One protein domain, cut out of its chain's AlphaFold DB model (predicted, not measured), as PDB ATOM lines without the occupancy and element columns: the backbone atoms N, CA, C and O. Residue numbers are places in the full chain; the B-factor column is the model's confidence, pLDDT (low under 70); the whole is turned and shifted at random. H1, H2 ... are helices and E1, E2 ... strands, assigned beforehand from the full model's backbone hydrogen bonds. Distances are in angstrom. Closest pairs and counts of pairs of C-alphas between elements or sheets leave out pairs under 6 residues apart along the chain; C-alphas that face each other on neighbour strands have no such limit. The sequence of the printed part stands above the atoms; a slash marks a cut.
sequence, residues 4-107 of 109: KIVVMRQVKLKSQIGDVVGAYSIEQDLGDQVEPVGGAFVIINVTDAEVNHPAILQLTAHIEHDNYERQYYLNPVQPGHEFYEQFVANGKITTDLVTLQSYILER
ATOM      1  N   LYS A   4      31.808  34.932  45.018       93.88
ATOM      2  CA  LYS A   4      31.040  34.640  43.812       93.88
ATOM      3  C   LYS A   4      31.758  35.229  42.609       93.88
ATOM      4  O   LYS A   4      32.233  36.365  42.662       93.88
ATOM      5  N   ILE A   5      31.824  34.475  41.524       93.31
ATOM      6  CA  ILE A   5      32.300  34.965  40.232       93.31
ATOM      7  C   ILE A   5      31.128  35.064  39.266       93.31
ATOM      8  O   ILE A   5      30.220  34.230  39.271       93.31
ATOM      9  N   VAL A   6      31.147  36.108  38.448       91.69
ATOM     10  CA  VAL A   6      30.125  36.373  37.439       91.69
ATOM     11  C   VAL A   6      30.703  36.015  36.084       91.69
ATOM     12  O   VAL A   6      31.733  36.551  35.673       91.69
ATOM     13  N   VAL A   7      30.029  35.109  35.390       90.25
ATOM     14  CA  VAL A   7      30.485  34.526  34.130       90.25
ATOM     15  C   VAL A   7      29.504  34.883  33.027       90.25
ATOM     16  O   VAL A   7      28.292  34.786  33.203       90.25
ATOM     17  N   MET A   8      30.010  35.299  31.876       88.56
ATOM     18  CA  MET A   8      29.202  35.669  30.726       88.56
ATOM     19  C   MET A   8      28.534  34.430  30.114       88.56
ATOM     20  O   MET A   8      29.192  33.443  29.786       88.56
ATOM     21  N   ARG A   9      27.217  34.491  29.913       81.12
ATOM     22  CA  ARG A   9      26.430  33.437  29.250       81.12
ATOM     23  C   ARG A   9      26.179  33.732  27.771       81.12
ATOM     24  O   ARG A   9      25.953  32.818  26.985       81.12
ATOM     25  N   GLN A  10      26.167  35.005  27.393       81.25
ATOM     26  CA  GLN A  10      25.831  35.455  26.044       81.25
ATOM     27  C   GLN A  10      26.991  36.240  25.447       81.25
ATOM     28  O   GLN A  10      27.591  37.068  26.125       81.25
ATOM     29  N   VAL A  11      27.287  36.016  24.166       79.62
ATOM     30  CA  VAL A  11      28.314  36.797  23.468       79.62
ATOM     31  C   VAL A  11      27.893  38.266  23.410       79.62
ATOM     32  O   VAL A  11      26.763  38.592  23.042       79.62
ATOM     33  N   LYS A  12      28.826  39.151  23.743       77.56
ATOM     34  CA  LYS A  12      28.758  40.597  23.515       77.56
ATOM     35  C   LYS A  12      30.023  41.026  22.776       77.56
ATOM     36  O   LYS A  12      31.001  40.299  22.796       77.56
ATOM     37  N   LEU A  13      30.003  42.194  22.133       80.69
ATOM     38  CA  LEU A  13      31.081  42.754  21.290       80.69
ATOM     39  C   LEU A  13      32.485  42.138  21.480       80.69
ATOM     40  O   LEU A  13      32.979  41.496  20.561       80.69
ATOM     41  N   LYS A  14      33.094  42.315  22.661       82.75
ATOM     42  CA  LYS A  14      34.428  41.790  23.010       82.75
ATOM     43  C   LYS A  14      34.421  40.801  24.188       82.75
ATOM     44  O   LYS A  14      35.455  40.554  24.803       82.75
ATOM     45  N   SER A  15      33.259  40.246  24.518       84.12
ATOM     46  CA  SER A  15      33.104  39.253  25.583       84.12
ATOM     47  C   SER A  15      32.446  37.999  25.029       84.12
ATOM     48  O   SER A  15      31.401  38.062  24.382       84.12
ATOM     49  N   GLN A  16      33.014  36.839  25.308       86.06
ATOM     50  CA  GLN A  16      32.450  35.566  24.883       86.06
ATOM     51  C   GLN A  16      31.821  34.815  26.050       86.06
ATOM     52  O   GLN A  16      31.982  35.161  27.218       86.06
ATOM     53  N   ILE A  17      31.081  33.763  25.711       87.75
ATOM     54  CA  ILE A  17      30.538  32.836  26.699       87.75
ATOM     55  C   ILE A  17      31.704  32.230  27.489       87.75
ATOM     56  O   ILE A  17      32.682  31.787  26.891       87.75
ATOM     57  N   GLY A  18      31.585  32.212  28.814       89.19
ATOM     58  CA  GLY A  18      32.629  31.729  29.717       89.19
ATOM     59  C   GLY A  18      33.543  32.824  30.272       89.19
ATOM     60  O   GLY A  18      34.256  32.564  31.239       89.19
ATOM     61  N   ASP A  19      33.512  34.046  29.727       90.81
ATOM     62  CA  ASP A  19      34.334  35.139  30.254       90.81
ATOM     63  C   ASP A  19      33.920  35.503  31.677       90.81
ATOM     64  O   ASP A  19      32.745  35.762  31.951       90.81
ATOM     65  N   VAL A  20      34.897  35.582  32.578       91.81
ATOM     66  CA  VAL A  20      34.667  36.067  33.938       91.81
ATOM     67  C   VAL A  20      34.701  37.593  33.917       91.81
ATOM     68  O   VAL A  20      35.730  38.225  33.657       91.81
ATOM     69  N   VAL A  21      33.547  38.211  34.167       88.69
ATOM     70  CA  VAL A  21      33.414  39.674  34.129       88.69
ATOM     71  C   VAL A  21      33.817  40.319  35.450       88.69
ATOM     72  O   VAL A  21      34.284  41.457  35.443       88.69
ATOM     73  N   GLY A  22      33.708  39.581  36.557       91.44
ATOM     74  CA  GLY A  22      34.116  40.042  37.877       91.44
ATOM     75  C   GLY A  22      34.014  38.962  38.952       91.44
ATOM     76  O   GLY A  22      33.370  37.927  38.764       91.44
ATOM     77  N   ALA A  23      34.650  39.240  40.085       94.75
ATOM     78  CA  ALA A  23      34.604  38.440  41.299       94.75
ATOM     79  C   ALA A  23      34.249  39.346  42.483       94.75
ATOM     80  O   ALA A  23      34.722  40.480  42.568       94.75
ATOM     81  N   TYR A  24      33.406  38.849  43.382       95.12
ATOM     82  CA  TYR A  24      32.807  39.624  44.465       95.12
ATOM     83  C   TYR A  24      32.733  38.793  45.743       95.12
ATOM     84  O   TYR A  24      32.740  37.560  45.699       95.12
ATOM     85  N   SER A  25      32.640  39.461  46.896       94.31
ATOM     86  CA  SER A  25      32.348  38.766  48.155       94.31
ATOM     87  C   SER A  25      31.038  37.982  48.029       94.31
ATOM     88  O   SER A  25      30.101  38.445  47.374       94.31
ATOM     89  N   ILE A  26      30.945  36.809  48.666       91.44
ATOM     90  CA  ILE A  26      29.720  35.994  48.625       91.44
ATOM     91  C   ILE A  26      28.487  36.765  49.131       91.44
ATOM     92  O   ILE A  26      27.377  36.543  48.650       91.44
ATOM     93  N   GLU A  27      28.691  37.696  50.064       91.50
ATOM     94  CA  GLU A  27      27.638  38.491  50.705       91.50
ATOM     95  C   GLU A  27      27.231  39.713  49.878       91.50
ATOM     96  O   GLU A  27      26.217  40.345  50.165       91.50
ATOM     97  N   GLN A  28      28.014  40.070  48.857       91.75
ATOM     98  CA  GLN A  28      27.736  41.249  48.053       91.75
ATOM     99  C   GLN A  28      26.496  41.021  47.185       91.75
ATOM    100  O   GLN A  28      26.445  40.070  46.399       91.75
ATOM    101  N   ASP A  29      25.527  41.923  47.309       88.62
ATOM    102  CA  ASP A  29      24.382  42.004  46.411       88.62
ATOM    103  C   ASP A  29      24.818  42.620  45.072       88.62
ATOM    104  O   ASP A  29      25.376  43.720  45.025       88.62
ATOM    105  N   LEU A  30      24.609  41.876  43.985       85.75
ATOM    106  CA  LEU A  30      24.932  42.298  42.618       85.75
ATOM    107  C   LEU A  30      23.706  42.837  41.866       85.75
ATOM    108  O   LEU A  30      23.823  43.257  40.713       85.75
ATOM    109  N   GLY A  31      22.546  42.846  42.525       81.25
ATOM    110  CA  GLY A  31      21.284  43.332  42.000       81.25
ATOM    111  C   GLY A  31      20.595  42.372  41.030       81.25
ATOM    112  O   GLY A  31      21.186  41.473  40.421       81.25
ATOM    113  N   ASP A  32      19.309  42.645  40.820       74.44
ATOM    114  CA  ASP A  32      18.374  41.827  40.038       74.44
ATOM    115  C   ASP A  32      18.698  41.723  38.540       74.44
ATOM    116  O   ASP A  32      18.005  41.020  37.816       74.44
ATOM    117  N   GLN A  33      19.724  42.417  38.035       68.75
ATOM    118  CA  GLN A  33      20.186  42.274  36.646       68.75
ATOM    119  C   GLN A  33      21.288  41.218  36.481       68.75
ATOM    120  O   GLN A  33      21.503  40.728  35.371       68.75
ATOM    121  N   VAL A  34      21.985  40.877  37.569       73.38
ATOM    122  CA  VAL A  34      23.110  39.927  37.583       73.38
ATOM    123  C   VAL A  34      22.729  38.637  38.301       73.38
ATOM    124  O   VAL A  34      23.111  37.555  37.865       73.38
ATOM    125  N   GLU A  35      21.919  38.742  39.353       69.50
ATOM    126  CA  GLU A  35      21.457  37.602  40.139       69.50
ATOM    127  C   GLU A  35      20.180  36.855  39.675       69.50
ATOM    128  O   GLU A  35      19.877  35.838  40.315       69.50
ATOM    129  N   PRO A  36      19.415  37.247  38.626       64.12
ATOM    130  CA  PRO A  36      18.182  36.548  38.285       64.12
ATOM    131  C   PRO A  36      18.462  35.252  37.509       64.12
ATOM    132  O   PRO A  36      19.446  35.118  36.776       64.12
ATOM    133  N   VAL A  37      17.530  34.306  37.630       58.53
ATOM    134  CA  VAL A  37      17.561  32.990  36.980       58.53
ATOM    135  C   VAL A  37      17.681  33.140  35.458       58.53
ATOM    136  O   VAL A  37      16.739  33.542  34.778       58.53
ATOM    137  N   GLY A  38      18.847  32.796  34.905       55.38
ATOM    138  CA  GLY A  38      19.011  32.560  33.468       55.38
ATOM    139  C   GLY A  38      19.171  33.798  32.575       55.38
ATOM    140  O   GLY A  38      18.875  33.706  31.382       55.38
ATOM    141  N   GLY A  39      19.658  34.926  33.097       70.88
ATOM    142  CA  GLY A  39      19.956  36.131  32.308       70.88
ATOM    143  C   GLY A  39      21.217  36.041  31.425       70.88
ATOM    144  O   GLY A  39      21.592  34.981  30.918       70.88
ATOM    145  N   ALA A  40      21.891  37.183  31.243       78.94
ATOM    146  CA  ALA A  40      23.149  37.288  30.488       78.94
ATOM    147  C   ALA A  40      24.368  36.710  31.233       78.94
ATOM    148  O   ALA A  40      25.438  36.582  30.636       78.94
ATOM    149  N   PHE A  41      24.203  36.356  32.510       84.62
ATOM    150  CA  PHE A  41      25.273  35.912  33.393       84.62
ATOM    151  C   PHE A  41      24.942  34.594  34.089       84.62
ATOM    152  O   PHE A  41      23.781  34.205  34.220       84.62
ATOM    153  N   VAL A  42      25.999  33.930  34.544       86.31
ATOM    154  CA  VAL A  42      25.981  32.785  35.451       86.31
ATOM    155  C   VAL A  42      26.749  33.182  36.699       86.31
ATOM    156  O   VAL A  42      27.843  33.738  36.588       86.31
ATOM    157  N   ILE A  43      26.203  32.886  37.875       90.25
ATOM    158  CA  ILE A  43      26.927  33.086  39.132       90.25
ATOM    159  C   ILE A  43      27.512  31.754  39.575       90.25
ATOM    160  O   ILE A  43      26.779  30.781  39.747       90.25
ATOM    161  N   ILE A  44      28.823  31.712  39.784       91.88
ATOM    162  CA  ILE A  44      29.489  30.559  40.384       91.88
ATOM    163  C   ILE A  44      29.951  30.961  41.780       91.88
ATOM    164  O   ILE A  44      30.802  31.833  41.941       91.88
ATOM    165  N   ASN A  45      29.368  30.333  42.793       94.00
ATOM    166  CA  ASN A  45      29.797  30.470  44.175       94.00
ATOM    167  C   ASN A  45      30.972  29.522  44.410       94.00
ATOM    168  O   ASN A  45      30.822  28.310  44.262       94.00
ATOM    169  N   VAL A  46      32.118  30.082  44.785       95.25
ATOM    170  CA  VAL A  46      33.336  29.343  45.118       95.25
ATOM    171  C   VAL A  46      33.443  29.273  46.634       95.25
ATOM    172  O   VAL A  46      33.548  30.302  47.305       95.25
ATOM    173  N   THR A  47      33.353  28.068  47.186       96.06
ATOM    174  CA  THR A  47      33.165  27.852  48.629       96.06
ATOM    175  C   THR A  47      34.437  28.040  49.458       96.06
ATOM    176  O   THR A  47      34.350  28.327  50.652       96.06
ATOM    177  N   ASP A  48      35.608  27.925  48.838       95.94
ATOM    178  CA  ASP A  48      36.918  27.826  49.492       95.94
ATOM    179  C   ASP A  48      37.967  28.818  48.945       95.94
ATOM    180  O   ASP A  48      39.149  28.700  49.261       95.94
ATOM    181  N   ALA A  49      37.550  29.842  48.190       95.81
ATOM    182  CA  ALA A  49      38.443  30.884  47.676       95.81
ATOM    183  C   ALA A  49      37.877  32.300  47.831       95.81
ATOM    184  O   ALA A  49      36.675  32.525  47.712       95.81
ATOM    185  N   GLU A  50      38.783  33.253  48.054       95.69
ATOM    186  CA  GLU A  50      38.504  34.689  48.138       95.69
ATOM    187  C   GLU A  50      38.663  35.391  46.785       95.69
ATOM    188  O   GLU A  50      39.351  34.909  45.887       95.69
ATOM    189  N   VAL A  51      38.103  36.600  46.672       95.44
ATOM    190  CA  VAL A  51      38.222  37.466  45.483       95.44
ATOM    191  C   VAL A  51      39.685  37.750  45.109       95.44
ATOM    192  O   VAL A  51      40.017  37.890  43.936       95.44
ATOM    193  N   ASN A  52      40.568  37.822  46.105       95.62
ATOM    194  CA  ASN A  52      42.002  38.076  45.949       95.62
ATOM    195  C   ASN A  52      42.832  36.795  45.726       95.62
ATOM    196  O   ASN A  52      44.060  36.873  45.654       95.62
ATOM    197  N   HIS A  53      42.200  35.622  45.637       95.50
ATOM    198  CA  HIS A  53      42.916  34.378  45.398       95.50
ATOM    199  C   HIS A  53      43.595  34.426  44.013       95.50
ATOM    200  O   HIS A  53      42.945  34.836  43.048       95.50
ATOM    201  N   PRO A  54      44.860  33.978  43.851       93.56
ATOM    202  CA  PRO A  54      45.599  34.106  42.589       93.56
ATOM    203  C   PRO A  54      44.846  33.597  41.351       93.56
ATOM    204  O   PRO A  54      44.797  34.279  40.332       93.56
ATOM    205  N   ALA A  55      44.192  32.438  41.459       92.12
ATOM    206  CA  ALA A  55      43.389  31.872  40.373       92.12
ATOM    207  C   ALA A  55      42.148  32.720  40.015       92.12
ATOM    208  O   ALA A  55      41.765  32.792  38.851       92.12
ATOM    209  N   ILE A  56      41.534  33.388  40.998       94.31
ATOM    210  CA  ILE A  56      40.386  34.276  40.770       94.31
ATOM    211  C   ILE A  56      40.855  35.572  40.102       94.31
ATOM    212  O   ILE A  56      40.262  36.016  39.118       94.31
ATOM    213  N   LEU A  57      41.974  36.136  40.571       93.19
ATOM    214  CA  LEU A  57      42.580  37.321  39.964       93.19
ATOM    215  C   LEU A  57      42.959  37.072  38.500       93.19
ATOM    216  O   LEU A  57      42.651  37.903  37.650       93.19
ATOM    217  N   GLN A  58      43.538  35.908  38.197       92.25
ATOM    218  CA  GLN A  58      43.879  35.495  36.834       92.25
ATOM    219  C   GLN A  58      42.663  35.496  35.893       92.25
ATOM    220  O   GLN A  58      42.757  35.996  34.775       92.25
ATOM    221  N   LEU A  59      41.510  34.998  36.347       91.00
ATOM    222  CA  LEU A  59      40.269  34.998  35.562       91.00
ATOM    223  C   LEU A  59      39.715  36.407  35.306       91.00
ATOM    224  O   LEU A  59      39.108  36.659  34.269       91.00
ATOM    225  N   THR A  60      39.926  37.338  36.238       90.69
ATOM    226  CA  THR A  60      39.455  38.730  36.108       90.69
ATOM    227  C   THR A  60      40.450  39.665  35.413       90.69
ATOM    228  O   THR A  60      40.129  40.833  35.181       90.69
ATOM    229  N   ALA A  61      41.645  39.178  35.063       87.81
ATOM    230  CA  ALA A  61      42.686  39.984  34.439       87.81
ATOM    231  C   ALA A  61      42.227  40.526  33.074       87.81
ATOM    232  O   ALA A  61      41.728  39.793  32.216       87.81
ATOM    233  N   HIS A  62      42.365  41.838  32.881       83.56
ATOM    234  CA  HIS A  62      42.091  42.478  31.598       83.56
ATOM    235  C   HIS A  62      43.273  42.320  30.653       83.56
ATOM    236  O   HIS A  62      44.425  42.415  31.078       83.56
ATOM    237  N   ILE A  63      42.967  42.142  29.373       81.88
ATOM    238  CA  ILE A  63      43.956  42.188  28.307       81.88
ATOM    239  C   ILE A  63      43.495  43.106  27.185       81.88
ATOM    240  O   ILE A  63      42.310  43.180  26.857       81.88
ATOM    241  N   GLU A  64      44.460  43.781  26.578       80.00
ATOM    242  CA  GLU A  64      44.239  44.598  25.394       80.00
ATOM    243  C   GLU A  64      44.360  43.706  24.155       80.00
ATOM    244  O   GLU A  64      45.457  43.420  23.680       80.00
ATOM    245  N   HIS A  65      43.224  43.223  23.651       81.38
ATOM    246  CA  HIS A  65      43.159  42.482  22.397       81.38
ATOM    247  C   HIS A  65      41.933  42.902  21.574       81.38
ATOM    248  O   HIS A  65      40.886  43.282  22.111       81.38
ATOM    249  N   ASP A  66      42.047  42.838  20.249       83.25
ATOM    250  CA  ASP A  66      40.997  43.329  19.349       83.25
ATOM    251  C   ASP A  66      39.714  42.496  19.441       83.25
ATOM    252  O   ASP A  66      38.610  43.037  19.343       83.25
ATOM    253  N   ASN A  67      39.861  41.194  19.702       81.75
ATOM    254  CA  ASN A  67      38.763  40.227  19.663       81.75
ATOM    255  C   ASN A  67      38.172  39.872  21.037       81.75
ATOM    256  O   ASN A  67      37.112  39.247  21.089       81.75
ATOM    257  N   TYR A  68      38.849  40.198  22.143       82.94
ATOM    258  CA  TYR A  68      38.410  39.812  23.488       82.94
ATOM    259  C   TYR A  68      39.080  40.636  24.595       82.94
ATOM    260  O   TYR A  68      40.183  41.137  24.419       82.94
ATOM    261  N   GLU A  69      38.423  40.737  25.753       85.19
ATOM    262  CA  GLU A  69      38.893  41.537  26.905       85.19
ATOM    263  C   GLU A  69      39.552  40.715  28.031       85.19
ATOM    264  O   GLU A  69      40.061  41.291  28.998       85.19
ATOM    265  N   ARG A  70      39.516  39.376  27.942       87.44
ATOM    266  CA  ARG A  70      39.988  38.437  28.979       87.44
ATOM    267  C   ARG A  70      40.845  37.329  28.372       87.44
ATOM    268  O   ARG A  70      40.421  36.721  27.395       87.44
ATOM    269  N   GLN A  71      42.018  37.053  28.952       90.31
ATOM    270  CA  GLN A  71      42.921  35.977  28.499       90.31
ATOM    271  C   GLN A  71      42.411  34.596  28.904       90.31
ATOM    272  O   GLN A  71      42.505  33.647  28.128       90.31
ATOM    273  N   TYR A  72      41.867  34.504  30.116       92.25
ATOM    274  CA  TYR A  72      41.349  33.275  30.690       92.25
ATOM    275  C   TYR A  72      39.831  33.334  30.791       92.25
ATOM    276  O   TYR A  72      39.246  34.390  31.035       92.25
ATOM    277  N   TYR A  73      39.200  32.185  30.607       91.62
ATOM    278  CA  TYR A  73      37.755  32.030  30.678       91.62
ATOM    279  C   TYR A  73      37.418  30.638  31.206       91.62
ATOM    280  O   TYR A  73      38.278  29.764  31.294       91.62
ATOM    281  N   LEU A  74      36.167  30.435  31.594       91.12
ATOM    282  CA  LEU A  74      35.686  29.136  32.042       91.12
ATOM    283  C   LEU A  74      35.034  28.389  30.888       91.12
ATOM    284  O   LEU A  74      34.356  28.993  30.053       91.12
ATOM    285  N   ASN A  75      35.184  27.067  30.872       88.69
ATOM    286  CA  ASN A  75      34.444  26.222  29.950       88.69
ATOM    287  C   ASN A  75      32.929  26.494  30.099       88.69
ATOM    288  O   ASN A  75      32.400  26.399  31.211       88.69
ATOM    289  N   PRO A  76      32.213  26.856  29.020       79.00
ATOM    290  CA  PRO A  76      30.789  27.145  29.094       79.00
ATOM    291  C   PRO A  76      29.972  25.966  29.623       79.00
ATOM    292  O   PRO A  76      30.170  24.819  29.222       79.00
ATOM    293  N   VAL A  77      28.974  26.260  30.453       77.88
ATOM    294  CA  VAL A  77      28.032  25.248  30.943       77.88
ATOM    295  C   VAL A  77      27.092  24.850  29.801       77.88
ATOM    296  O   VAL A  77      26.166  25.585  29.451       77.88
ATOM    297  N   GLN A  78      27.349  23.692  29.197       79.62
ATOM    298  CA  GLN A  78      26.579  23.119  28.088       79.62
ATOM    299  C   GLN A  78      25.819  21.856  28.523       79.62
ATOM    300  O   GLN A  78      26.164  21.270  29.555       79.62
ATOM    301  N   PRO A  79      24.795  21.411  27.762       82.88
ATOM    302  CA  PRO A  79      24.144  20.129  28.017       82.88
ATOM    303  C   PRO A  79      25.175  18.998  28.161       82.88
ATOM    304  O   PRO A  79      26.048  18.847  27.309       82.88
ATOM    305  N   GLY A  80      25.081  18.223  29.246       80.25
ATOM    306  CA  GLY A  80      26.034  17.156  29.580       80.25
ATOM    307  C   GLY A  80      27.143  17.554  30.563       80.25
ATOM    308  O   GLY A  80      27.850  16.678  31.052       80.25
ATOM    309  N   HIS A  81      27.275  18.838  30.906       82.19
ATOM    310  CA  HIS A  81      28.134  19.277  32.007       82.19
ATOM    311  C   HIS A  81      27.510  18.919  33.362       82.19
ATOM    312  O   HIS A  81      26.297  19.047  33.532       82.19
ATOM    313  N   GLU A  82      28.317  18.581  34.370       84.38
ATOM    314  CA  GLU A  82      27.810  18.216  35.708       84.38
ATOM    315  C   GLU A  82      27.035  19.347  36.413       84.38
ATOM    316  O   GLU A  82      26.186  19.111  37.268       84.38
ATOM    317  N   PHE A  83      27.268  20.590  35.988       82.44
ATOM    318  CA  PHE A  83      26.609  21.783  36.515       82.44
ATOM    319  C   PHE A  83      25.401  22.226  35.694       82.44
ATOM    320  O   PHE A  83      24.740  23.195  36.065       82.44
ATOM    321  N   TYR A  84      25.109  21.546  34.581       83.44
ATOM    322  CA  TYR A  84      24.100  21.984  33.623       83.44
ATOM    323  C   TYR A  84      22.706  22.092  34.248       83.44
ATOM    324  O   TYR A  84      22.030  23.099  34.060       83.44
ATOM    325  N   GLU A  85      22.302  21.115  35.056       83.31
ATOM    326  CA  GLU A  85      20.973  21.121  35.680       83.31
ATOM    327  C   GLU A  85      20.826  22.240  36.725       83.31
ATOM    328  O   GLU A  85      19.846  22.984  36.705       83.31
ATOM    329  N   GLN A  86      21.827  22.422  37.599       78.44
ATOM    330  CA  GLN A  86      21.833  23.516  38.586       78.44
ATOM    331  C   GLN A  86      21.790  24.879  37.894       78.44
ATOM    332  O   GLN A  86      21.074  25.795  38.307       78.44
ATOM    333  N   PHE A  87      22.533  24.980  36.796       77.38
ATOM    334  CA  PHE A  87      22.568  26.160  35.966       77.38
ATOM    335  C   PHE A  87      21.212  26.476  35.327       77.38
ATOM    336  O   PHE A  87      20.753  27.612  35.436       77.38
ATOM    337  N   VAL A  88      20.553  25.503  34.693       79.44
ATOM    338  CA  VAL A  88      19.238  25.703  34.061       79.44
ATOM    339  C   VAL A  88      18.175  26.058  35.100       79.44
ATOM    340  O   VAL A  88      17.349  26.932  34.843       79.44
ATOM    341  N   ALA A  89      18.214  25.420  36.271       80.19
ATOM    342  CA  ALA A  89      17.231  25.644  37.324       80.19
ATOM    343  C   ALA A  89      17.358  27.030  37.972       80.19
ATOM    344  O   ALA A  89      16.350  27.694  38.204       80.19
ATOM    345  N   ASN A  90      18.590  27.469  38.262       78.00
ATOM    346  CA  ASN A  90      18.817  28.581  39.188       78.00
ATOM    347  C   ASN A  90      19.657  29.724  38.604       78.00
ATOM    348  O   ASN A  90      19.760  30.774  39.231       78.00
ATOM    349  N   GLY A  91      20.308  29.540  37.450       80.19
ATOM    350  CA  GLY A  91      21.323  30.474  36.938       80.19
ATOM    351  C   GLY A  91      22.564  30.588  37.836       80.19
ATOM    352  O   GLY A  91      23.400  31.471  37.630       80.19
ATOM    353  N   LYS A  92      22.679  29.710  38.840       86.75
ATOM    354  CA  LYS A  92      23.723  29.715  39.862       86.75
ATOM    355  C   LYS A  92      24.292  28.307  40.028       86.75
ATOM    356  O   LYS A  92      23.542  27.333  40.036       86.75
ATOM    357  N   ILE A  93      25.606  28.218  40.184       88.38
ATOM    358  CA  ILE A  93      26.348  26.986  40.465       88.38
ATOM    359  C   ILE A  93      27.124  27.202  41.761       88.38
ATOM    360  O   ILE A  93      27.560  28.316  42.041       88.38
ATOM    361  N   THR A  94      27.293  26.157  42.565       91.56
ATOM    362  CA  THR A  94      28.181  26.189  43.736       91.56
ATOM    363  C   THR A  94      29.228  25.096  43.597       91.56
ATOM    364  O   THR A  94      28.882  23.952  43.315       91.56
ATOM    365  N   THR A  95      30.500  25.452  43.761       92.75
ATOM    366  CA  THR A  95      31.633  24.536  43.590       92.75
ATOM    367  C   THR A  95      32.831  24.979  44.438       92.75
ATOM    368  O   THR A  95      32.800  26.052  45.041       92.75
ATOM    369  N   ASP A  96      33.865  24.147  44.513       95.12
ATOM    370  CA  ASP A  96      35.153  24.497  45.115       95.12
ATOM    371  C   ASP A  96      36.148  24.989  44.051       95.12
ATOM    372  O   ASP A  96      35.927  24.889  42.839       95.12
ATOM    373  N   LEU A  97      37.251  25.576  44.501       94.25
ATOM    374  CA  LEU A  97      38.255  26.161  43.633       94.25
ATOM    375  C   LEU A  97      38.959  25.102  42.786       94.25
ATOM    376  O   LEU A  97      39.264  25.364  41.625       94.25
ATOM    377  N   VAL A  98      39.216  23.920  43.346       94.69
ATOM    378  CA  VAL A  98      39.889  22.821  42.637       94.69
ATOM    379  C   VAL A  98      39.072  22.407  41.418       94.69
ATOM    380  O   VAL A  98      39.593  22.295  40.306       94.69
ATOM    381  N   THR A  99      37.771  22.242  41.613       91.81
ATOM    382  CA  THR A  99      36.828  21.906  40.558       91.81
ATOM    383  C   THR A  99      36.733  23.049  39.554       91.81
ATOM    384  O   THR A  99      36.854  22.807  38.355       91.81
ATOM    385  N   LEU A 100      36.628  24.304  40.010       91.75
ATOM    386  CA  LEU A 100      36.634  25.477  39.130       91.75
ATOM    387  C   LEU A 100      37.883  25.525  38.233       91.75
ATOM    388  O   LEU A 100      37.772  25.782  37.035       91.75
ATOM    389  N   GLN A 101      39.059  25.252  38.798       92.19
ATOM    390  CA  GLN A 101      40.335  25.268  38.082       92.19
ATOM    391  C   GLN A 101      40.390  24.244  36.946       92.19
ATOM    392  O   GLN A 101      41.022  24.517  35.928       92.19
ATOM    393  N   SER A 102      39.685  23.114  37.070       91.50
ATOM    394  CA  SER A 102      39.591  22.116  35.994       91.50
ATOM    395  C   SER A 102      38.867  22.624  34.737       91.50
ATOM    396  O   SER A 102      39.001  22.026  33.670       91.50
ATOM    397  N   TYR A 103      38.150  23.750  34.840       90.06
ATOM    398  CA  TYR A 103      37.414  24.373  33.738       90.06
ATOM    399  C   TYR A 103      38.057  25.651  33.204       90.06
ATOM    400  O   TYR A 103      37.499  26.251  32.285       90.06
ATOM    401  N   ILE A 104      39.188  26.097  33.761       91.94
ATOM    402  CA  ILE A 104      39.873  27.300  33.279       91.94
ATOM    403  C   ILE A 104      40.562  26.987  31.951       91.94
ATOM    404  O   ILE A 104      41.348  26.049  31.842       91.94
ATOM    405  N   LEU A 105      40.285  27.813  30.947       90.94
ATOM    406  CA  LEU A 105      40.869  27.752  29.618       90.94
ATOM    407  C   LEU A 105      41.600  29.059  29.309       90.94
ATOM    408  O   LEU A 105      41.207  30.134  29.765       90.94
ATOM    409  N   GLU A 106      42.659  28.958  28.512       91.44
ATOM    410  CA  GLU A 106      43.412  30.093  27.985       91.44
ATOM    411  C   GLU A 106      43.050  30.325  26.517       91.44
ATOM    412  O   GLU A 106      42.886  29.377  25.745       91.44
ATOM    413  N   ARG A 107      42.919  31.588  26.114       87.56
ATOM    414  CA  ARG A 107      42.704  31.939  24.710       87.56
ATOM    415  C   ARG A 107      43.991  31.788  23.907       87.56
ATOM    416  O   ARG A 107      45.049  32.244  24.329       87.56
TER     417      ARG A 107
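This is residues 4 to 107 of the 109 residues of an uncharacterized protein of Thalassomonas viridans (UniProt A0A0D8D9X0). A twisted four-stranded sheet, E2-E1-E3-E5, has the short helix H1 over one face, and a small two-stranded ribbon of E4 and E6 sits next to H1. H2 stands beside the edge strand E5, and H3 lies on the chain between E5 and the ribbon. The printed part has 104 residues, with three named helices and six named strands in the order E1 E2 E3 H1 E4 H2 E5 H3 E6; the larger sheet is mixed and the ribbon antiparallel. The class is mixed, helices and strands, with 46 residues in named elements, under half of the printed part. The whole is compact and rounded, with a radius of gyration of the C-alphas of 12.7 A and spans of 34 by 29 by 26 A.

E1, residues 4 to 8, and E2, residues 20 to 25, form an antiparallel hairpin, with N 6 and O 22 2.9 A apart, within hydrogen-bond range. On the other side of E1, E3, residues 41 to 46, is antiparallel to it, with N 7 and O 42 at 2.8 A. E5, residues 92 to 95, is parallel to E3, with N 93 and O 43 at 2.9 A. The sheet is only just strongly twisted, its C-alphas lying up to 4.3 A off the best plane. H1, residues 54 to 60, is on the sheet at a height of 9.6 A, over E1 and only just not over E2, with 2 of its 7 C-alphas falling on E2; it runs along the strands, at 25 degrees to E1 on the local plane. The closest C-alphas of H1 and E2 are those of Thr 60 and Gly 22, 5.8 A apart. E4, residues 72 to 74, comes closest to H1 at the C-alphas of Tyr 72 and Leu 59, 5.3 A apart. H2, residues 84 to 90, stands at the sheet's level; C-alphas 87 and 93 are its closest pair with E5, at 5.9 A. H3, residues 97 to 101, only grazes the sheet. E6, residues 104 to 106, is antiparallel to E4, with N 105 and O 73 at 2.8 A. In H1, H2 and H3 every O i to N i+4 pair is within hydrogen-bond range.

E1 begins at C-alpha 4, (31.040, 34.640, 43.812). E2 is 14.7 A long and E3 15.7 A; H1 and H2 are each 10.1 A. E6 ends at C-alpha 106, (43.412, 30.093, 27.985).

The C-alphas of Glu 64 and Ala 89 are the farthest apart, at 35.1 A. The printed part has no cut. The links E1 to E2, E2 to E3 and H1 to E4 are long. Residue 33 and residues 35 to 38 have pLDDT under 70.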